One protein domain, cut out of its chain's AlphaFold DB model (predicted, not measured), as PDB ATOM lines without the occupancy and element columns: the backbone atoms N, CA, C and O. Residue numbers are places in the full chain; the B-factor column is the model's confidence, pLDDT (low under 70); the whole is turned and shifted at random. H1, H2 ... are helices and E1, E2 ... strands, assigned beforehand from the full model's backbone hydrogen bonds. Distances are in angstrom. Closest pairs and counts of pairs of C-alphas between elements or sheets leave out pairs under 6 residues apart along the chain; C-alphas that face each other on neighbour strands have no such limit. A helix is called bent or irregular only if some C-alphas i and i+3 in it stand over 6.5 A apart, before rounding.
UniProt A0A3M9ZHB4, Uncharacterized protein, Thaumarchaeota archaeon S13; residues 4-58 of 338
ATOM      1  N   ILE A   4       8.782 200.155 -29.316       89.00
ATOM      2  CA  ILE A   4       8.232 199.514 -28.123       89.00
ATOM      3  C   ILE A   4       7.759 200.638 -27.209       89.00
ATOM      4  O   ILE A   4       8.560 201.489 -26.820       89.00
ATOM      5  N   THR A   5       6.467 200.665 -26.905       90.88
ATOM      6  CA  THR A   5       5.859 201.622 -25.973       90.88
ATOM      7  C   THR A   5       5.296 200.874 -24.777       90.88
ATOM      8  O   THR A   5       4.682 199.819 -24.933       90.88
ATOM      9  N   VAL A   6       5.522 201.423 -23.586       89.94
ATOM     10  CA  VAL A   6       4.993 200.895 -22.328       89.94
ATOM     11  C   VAL A   6       4.138 201.988 -21.704       89.94
ATOM     12  O   VAL A   6       4.656 203.057 -21.380       89.94
ATOM     13  N   GLU A   7       2.844 201.729 -21.558       87.25
ATOM     14  CA  GLU A   7       1.881 202.633 -20.928       87.25
ATOM     15  C   GLU A   7       1.119 201.851 -19.856       87.25
ATOM     16  O   GLU A   7       0.363 200.931 -20.158       87.25
ATOM     17  N   GLY A   8       1.361 202.181 -18.584       88.50
ATOM     18  CA  GLY A   8       0.803 201.426 -17.460       88.50
ATOM     19  C   GLY A   8       1.277 199.969 -17.445       88.50
ATOM     20  O   GLY A   8       2.474 199.700 -17.345       88.50
ATOM     21  N   ASP A   9       0.325 199.044 -17.528       83.31
ATOM     22  CA  ASP A   9       0.502 197.587 -17.596       83.31
ATOM     23  C   ASP A   9       0.519 197.040 -19.036       83.31
ATOM     24  O   ASP A   9       0.626 195.832 -19.247       83.31
ATOM     25  N   THR A  10       0.448 197.921 -20.035       80.50
ATOM     26  CA  THR A  10       0.357 197.544 -21.445       80.50
ATOM     27  C   THR A  10       1.687 197.770 -22.164       80.50
ATOM     28  O   THR A  10       2.281 198.849 -22.093       80.50
ATOM     29  N   VAL A  11       2.145 196.753 -22.901       86.62
ATOM     30  CA  VAL A  11       3.309 196.830 -23.796       86.62
ATOM     31  C   VAL A  11       2.832 196.682 -25.236       86.62
ATOM     32  O   VAL A  11       2.291 195.643 -25.604       86.62
ATOM     33  N   ALA A  12       3.071 197.701 -26.059       87.94
ATOM     34  CA  ALA A  12       2.821 197.646 -27.494       87.94
ATOM     35  C   ALA A  12       4.147 197.550 -28.256       87.94
ATOM     36  O   ALA A  12       5.096 198.293 -27.991       87.94
ATOM     37  N   ILE A  13       4.203 196.607 -29.195       86.38
ATOM     38  CA  ILE A  13       5.372 196.320 -30.022       86.38
ATOM     39  C   ILE A  13       4.951 196.486 -31.477       86.38
ATOM     40  O   ILE A  13       4.191 195.674 -31.994       86.38
ATOM     41  N   ASP A  14       5.456 197.527 -32.133       88.19
ATOM     42  CA  ASP A  14       5.137 197.830 -33.527       88.19
ATOM     43  C   ASP A  14       6.384 197.739 -34.419       88.19
ATOM     44  O   ASP A  14       7.499 198.119 -34.035       88.19
ATOM     45  N   GLY A  15       6.193 197.213 -35.629       82.56
ATOM     46  CA  GLY A  15       7.233 197.095 -36.647       82.56
ATOM     47  C   GLY A  15       8.384 196.143 -36.296       82.56
ATOM     48  O   GLY A  15       9.508 196.358 -36.759       82.56
ATOM     49  N   VAL A  16       8.147 195.109 -35.478       83.75
ATOM     50  CA  VAL A  16       9.149 194.069 -35.188       83.75
ATOM     51  C   VAL A  16       9.065 192.942 -36.213       83.75
ATOM     52  O   VAL A  16       8.056 192.258 -36.327       83.75
ATOM     53  N   ALA A  17      10.175 192.710 -36.916       85.00
ATOM     54  CA  ALA A  17      10.361 191.553 -37.784       85.00
ATOM     55  C   ALA A  17      11.454 190.649 -37.203       85.00
ATOM     56  O   ALA A  17      12.623 191.039 -37.133       85.00
ATOM     57  N   LEU A  18      11.078 189.435 -36.798       82.75
ATOM     58  CA  LEU A  18      12.015 188.426 -36.310       82.75
ATOM     59  C   LEU A  18      12.449 187.532 -37.470       82.75
ATOM     60  O   LEU A  18      11.640 186.830 -38.068       82.75
ATOM     61  N   LYS A  19      13.745 187.546 -37.789       89.06
ATOM     62  CA  LYS A  19      14.323 186.666 -38.811       89.06
ATOM     63  C   LYS A  19      14.917 185.425 -38.152       89.06
ATOM     64  O   LYS A  19      16.117 185.369 -37.904       89.06
ATOM     65  N   SER A  20      14.063 184.447 -37.864       92.06
ATOM     66  CA  SER A  20      14.459 183.122 -37.380       92.06
ATOM     67  C   SER A  20      13.597 182.055 -38.048       92.06
ATOM     68  O   SER A  20      12.371 182.132 -37.990       92.06
ATOM     69  N   ALA A  21      14.242 181.073 -38.683       89.88
ATOM     70  CA  ALA A  21      13.554 179.968 -39.349       89.88
ATOM     71  C   ALA A  21      12.755 179.108 -38.356       89.88
ATOM     72  O   ALA A  21      11.664 178.654 -38.676       89.88
ATOM     73  N   GLU A  22      13.269 178.947 -37.137       91.00
ATOM     74  CA  GLU A  22      12.617 178.192 -36.066       91.00
ATOM     75  C   GLU A  22      11.339 178.889 -35.579       91.00
ATOM     76  O   GLU A  22      10.281 178.268 -35.507       91.00
ATOM     77  N   ILE A  23      11.399 180.207 -35.342       89.88
ATOM     78  CA  ILE A  23      10.224 181.000 -34.934       89.88
ATOM     79  C   ILE A  23       9.183 181.025 -36.058       89.88
ATOM     80  O   ILE A  23       7.995 180.846 -35.803       89.88
ATOM     81  N   ALA A  24       9.618 181.221 -37.306       92.69
ATOM     82  CA  ALA A  24       8.722 181.202 -38.457       92.69
ATOM     83  C   ALA A  24       8.037 179.835 -38.630       92.69
ATOM     84  O   ALA A  24       6.846 179.796 -38.930       92.69
ATOM     85  N   GLY A  25       8.763 178.734 -38.398       92.88
ATOM     86  CA  GLY A  25       8.209 177.379 -38.397       92.88
ATOM     87  C   GLY A  25       7.137 177.196 -37.322       92.88
ATOM     88  O   GLY A  25       6.014 176.824 -37.649       92.88
ATOM     89  N   ALA A  26       7.440 177.563 -36.073       90.69
ATOM     90  CA  ALA A  26       6.502 177.441 -34.955       90.69
ATOM     91  C   ALA A  26       5.202 178.240 -35.173       90.69
ATOM     92  O   ALA A  26       4.115 177.739 -34.911       90.69
ATOM     93  N   PHE A  27       5.285 179.466 -35.702       92.44
ATOM     94  CA  PHE A  27       4.090 180.252 -36.046       92.44
ATOM     95  C   PHE A  27       3.360 179.734 -37.294       92.44
ATOM     96  O   PHE A  27       2.158 179.965 -37.440       92.44
ATOM     97  N   GLY A  28       4.063 179.053 -38.202       91.88
ATOM     98  CA  GLY A  28       3.485 178.447 -39.402       91.88
ATOM     99  C   GLY A  28       2.518 177.305 -39.092       91.88
ATOM    100  O   GLY A  28       1.542 177.135 -39.818       91.88
ATOM    101  N   GLU A  29       2.750 176.582 -37.994       91.88
ATOM    102  CA  GLU A  29       1.894 175.486 -37.517       91.88
ATOM    103  C   GLU A  29       0.631 175.972 -36.784       91.88
ATOM    104  O   GLU A  29      -0.336 175.223 -36.659       91.88
ATOM    105  N   VAL A  30       0.605 177.232 -36.335       89.69
ATOM    106  CA  VAL A  30      -0.536 177.823 -35.619       89.69
ATOM    107  C   VAL A  30      -1.515 178.467 -36.615       89.69
ATOM    108  O   VAL A  30      -1.077 179.271 -37.456       89.69
ATOM    109  N   PRO A  31      -2.833 178.175 -36.532       93.50
ATOM    110  CA  PRO A  31      -3.857 178.832 -37.344       93.50
ATOM    111  C   PRO A  31      -3.809 180.354 -37.208       93.50
ATOM    112  O   PRO A  31      -3.600 180.880 -36.119       93.50
ATOM    113  N   GLU A  32      -4.041 181.084 -38.302       89.38
ATOM    114  CA  GLU A  32      -3.873 182.545 -38.332       89.38
ATOM    115  C   GLU A  32      -4.693 183.278 -37.259       89.38
ATOM    116  O   GLU A  32      -4.174 184.193 -36.622       89.38
ATOM    117  N   ALA A  33      -5.918 182.812 -36.990       90.31
ATOM    118  CA  ALA A  33      -6.807 183.365 -35.968       90.31
ATOM    119  C   ALA A  33      -6.277 183.228 -34.525       90.31
ATOM    120  O   ALA A  33      -6.705 183.970 -33.649       90.31
ATOM    121  N   GLU A  34      -5.343 182.308 -34.273       88.38
ATOM    122  CA  GLU A  34      -4.808 182.006 -32.936       88.38
ATOM    123  C   GLU A  34      -3.393 182.570 -32.722       88.38
ATOM    124  O   GLU A  34      -2.868 182.565 -31.604       88.38
ATOM    125  N   ARG A  35      -2.752 183.093 -33.778       89.56
ATOM    126  CA  ARG A  35      -1.353 183.558 -33.729       89.56
ATOM    127  C   ARG A  35      -1.135 184.732 -32.783       89.56
ATOM    128  O   ARG A  35      -0.048 184.850 -32.221       89.56
ATOM    129  N   GLU A  36      -2.135 185.593 -32.599       86.12
ATOM    130  CA  GLU A  36      -2.043 186.722 -31.667       86.12
ATOM    131  C   GLU A  36      -1.912 186.236 -30.217       86.12
ATOM    132  O   GLU A  36      -1.007 186.660 -29.495       86.12
ATOM    133  N   ASP A  37      -2.758 185.296 -29.801       82.00
ATOM    134  CA  ASP A  37      -2.720 184.741 -28.447       82.00
ATOM    135  C   ASP A  37      -1.495 183.850 -28.236       82.00
ATOM    136  O   ASP A  37      -0.858 183.894 -27.180       82.00
ATOM    137  N   PHE A  38      -1.084 183.119 -29.274       86.12
ATOM    138  CA  PHE A  38       0.182 182.395 -29.269       86.12
ATOM    139  C   PHE A  38       1.380 183.335 -29.056       86.12
ATOM    140  O   PHE A  38       2.244 183.049 -28.223       86.12
ATOM    141  N   LEU A  39       1.416 184.494 -29.728       87.44
ATOM    142  CA  LEU A  39       2.463 185.502 -29.539       87.44
ATOM    143  C   LEU A  39       2.464 186.069 -28.116       87.44
ATOM    144  O   LEU A  39       3.533 186.163 -27.510       87.44
ATOM    145  N   LYS A  40       1.293 186.412 -27.563       84.88
ATOM    146  CA  LYS A  40       1.174 186.893 -26.174       84.88
ATOM    147  C   LYS A  40       1.763 185.880 -25.192       84.88
ATOM    148  O   LYS A  40       2.583 186.244 -24.348       84.88
ATOM    149  N   ASN A  41       1.416 184.604 -25.354       79.94
ATOM    150  CA  ASN A  41       1.913 183.523 -24.508       79.94
ATOM    151  C   ASN A  41       3.420 183.301 -24.675       79.94
ATOM    152  O   ASN A  41       4.131 183.150 -23.682       79.94
ATOM    153  N   ALA A  42       3.931 183.336 -25.905       86.06
ATOM    154  CA  ALA A  42       5.356 183.176 -26.180       86.06
ATOM    155  C   ALA A  42       6.192 184.312 -25.568       86.06
ATOM    156  O   ALA A  42       7.229 184.058 -24.951       86.06
ATOM    157  N   VAL A  43       5.726 185.561 -25.680       85.75
ATOM    158  CA  VAL A  43       6.379 186.725 -25.063       85.75
ATOM    159  C   VAL A  43       6.354 186.612 -23.540       85.75
ATOM    160  O   VAL A  43       7.390 186.801 -22.904       85.75
ATOM    161  N   LEU A  44       5.212 186.243 -22.954       79.25
ATOM    162  CA  LEU A  44       5.084 186.037 -21.512       79.25
ATOM    163  C   LEU A  44       6.049 184.951 -21.019       79.25
ATOM    164  O   LEU A  44       6.838 185.198 -20.112       79.25
ATOM    165  N   MET A  45       6.054 183.780 -21.658       77.06
ATOM    166  CA  MET A  45       6.947 182.675 -21.304       77.06
ATOM    167  C   MET A  45       8.420 183.041 -21.483       77.06
ATOM    168  O   MET A  45       9.236 182.701 -20.631       77.06
ATOM    169  N   GLY A  46       8.767 183.783 -22.536       81.38
ATOM    170  CA  GLY A  46      10.121 184.288 -22.753       81.38
ATOM    171  C   GLY A  46      10.572 185.263 -21.662       81.38
ATOM    172  O   GLY A  46      11.703 185.171 -21.186       81.38
ATOM    173  N   ILE A  47       9.688 186.158 -21.211       77.81
ATOM    174  CA  ILE A  47       9.957 187.069 -20.089       77.81
ATOM    175  C   ILE A  47      10.103 186.282 -18.784       77.81
ATOM    176  O   ILE A  47      11.049 186.527 -18.038       77.81
ATOM    177  N   LEU A  48       9.226 185.311 -18.520       67.38
ATOM    178  CA  LEU A  48       9.304 184.456 -17.334       67.38
ATOM    179  C   LEU A  48      10.589 183.619 -17.328       67.38
ATOM    180  O   LEU A  48      11.282 183.591 -16.318       67.38
ATOM    181  N   ALA A  49      10.967 183.009 -18.451       69.06
ATOM    182  CA  ALA A  49      12.202 182.240 -18.583       69.06
ATOM    183  C   ALA A  49      13.448 183.128 -18.427       69.06
ATOM    184  O   ALA A  49      14.364 182.797 -17.674       69.06
ATOM    185  N   ARG A  50      13.464 184.305 -19.068       68.31
ATOM    186  CA  ARG A  50      14.547 185.287 -18.914       68.31
ATOM    187  C   ARG A  50      14.678 185.735 -17.463       68.31
ATOM    188  O   ARG A  50      15.787 185.747 -16.926       68.31
ATOM    189  N   ASN A  51      13.563 186.066 -16.824       59.47
ATOM    190  CA  ASN A  51      13.547 186.459 -15.424       59.47
ATOM    191  C   ASN A  51      13.947 185.283 -14.520       59.47
ATOM    192  O   ASN A  51      14.537 185.533 -13.484       59.47
ATOM    193  N   ALA A  52      13.687 184.023 -14.884       53.84
ATOM    194  CA  ALA A  52      14.125 182.857 -14.107       53.84
ATOM    195  C   ALA A  52      15.647 182.650 -14.166       53.84
ATOM    196  O   ALA A  52      16.241 182.130 -13.228       53.84
ATOM    197  N   THR A  53      16.285 183.081 -15.259       61.00
ATOM    198  CA  THR A  53      17.745 182.988 -15.462       61.00
ATOM    199  C   THR A  53      18.538 184.208 -14.984       61.00
ATOM    200  O   THR A  53      19.764 184.161 -14.935       61.00
ATOM    201  N   THR A  54      17.870 185.306 -14.632       53.97
ATOM    202  CA  THR A  54      18.503 186.497 -14.047       53.97
ATOM    203  C   THR A  54      17.985 186.651 -12.619       53.97
ATOM    204  O   THR A  54      16.782 186.612 -12.437       53.97
ATOM    205  N   ASP A  55      18.843 186.838 -11.607       52.50
ATOM    206  CA  ASP A  55      18.539 186.879 -10.147       52.50
ATOM    207  C   ASP A  55      17.447 187.885  -9.669       52.50
ATOM    208  O   ASP A  55      17.309 188.186  -8.486       52.50
ATOM    209  N   ARG A  56      16.632 188.435 -10.572       51.12
ATOM    210  CA  ARG A  56      15.426 189.224 -10.311       51.12
ATOM    211  C   ARG A  56      14.144 188.384 -10.256       51.12
ATOM    212  O   ARG A  56      13.053 188.955 -10.309       51.12
ATOM    213  N   PHE A  57      14.232 187.057 -10.153       49.34
ATOM    214  CA  PHE A  57      13.042 186.215 -10.073       49.34
ATOM    215  C   PHE A  57      12.365 186.319  -8.709       49.34
ATOM    216  O   PHE A  57      12.733 185.656  -7.738       49.34
ATOM    217  N   LYS A  58      11.299 187.113  -8.636       59.94
ATOM    218  CA  LYS A  58      10.327 186.970  -7.560       59.94
ATOM    219  C   LYS A  58       9.508 185.714  -7.842       59.94
ATOM    220  O   LYS A  58       8.444 185.779  -8.445       59.94
TER     221      LYS A  58
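This is residues 4 to 58 of the 338 residues of an uncharacterized protein of Thaumarchaeota archaeon S13 (UniProt A0A3M9ZHB4). A small strand hairpin, E1 and E2, and a long helix, H2, make the two sides of an open, loose C, joined by residues 15 to 20 and the short helix H1. H1 and H2 make a corner, and residues 50 to 56 stick out. The printed part has 55 residues, with E1, E2, H1 and H2 in that order along the chain; the sheet, E1 - E2, is antiparallel, and the class is mixed, helices and strands. The whole is loose, with a radius of gyration of the C-alphas of 13.2 A and spans of 34 by 26 by 20 A.

Find C-alpha 4 at (8.232, 199.514, -28.123); from there E1 runs through residues 4 to 7, 10.1 A. E2 takes residues 10 to 14, 13.0 A. H1 holds residues 21 to 28, 10.2 A. H2, residues 32 to 53, runs 31.5 A to C-alpha 53 at (17.745, 182.988, -15.462); it is irregular, with C-alphas 33 and 36 7.2 A apart.

Look first at the hairpin E1 and E2, antiparallel at 157 degrees, where N 5 and O 12 are 2.9 A apart and N 7 and O 10 3.0 A, within hydrogen-bond range. H2 is apart from both strands, and H1 is apart from E1. H1 and H2 are close but not clearly touching; their closest C-alphas, of Phe 27 and Arg 35, are 6.8 A apart. Their lines stand at a steep tilt of 45 degrees, opposite ways. In H1 every O i to N i+4 pair is within hydrogen-bond range; in H2, 16 of 18 are.

The C-alphas farthest apart, of Ala 33 and Asp 55, are 36.4 A apart. The printed part has no cut and no long link. Mean pLDDT of the printed part is 81.4; residues 48 to 58 are under 70.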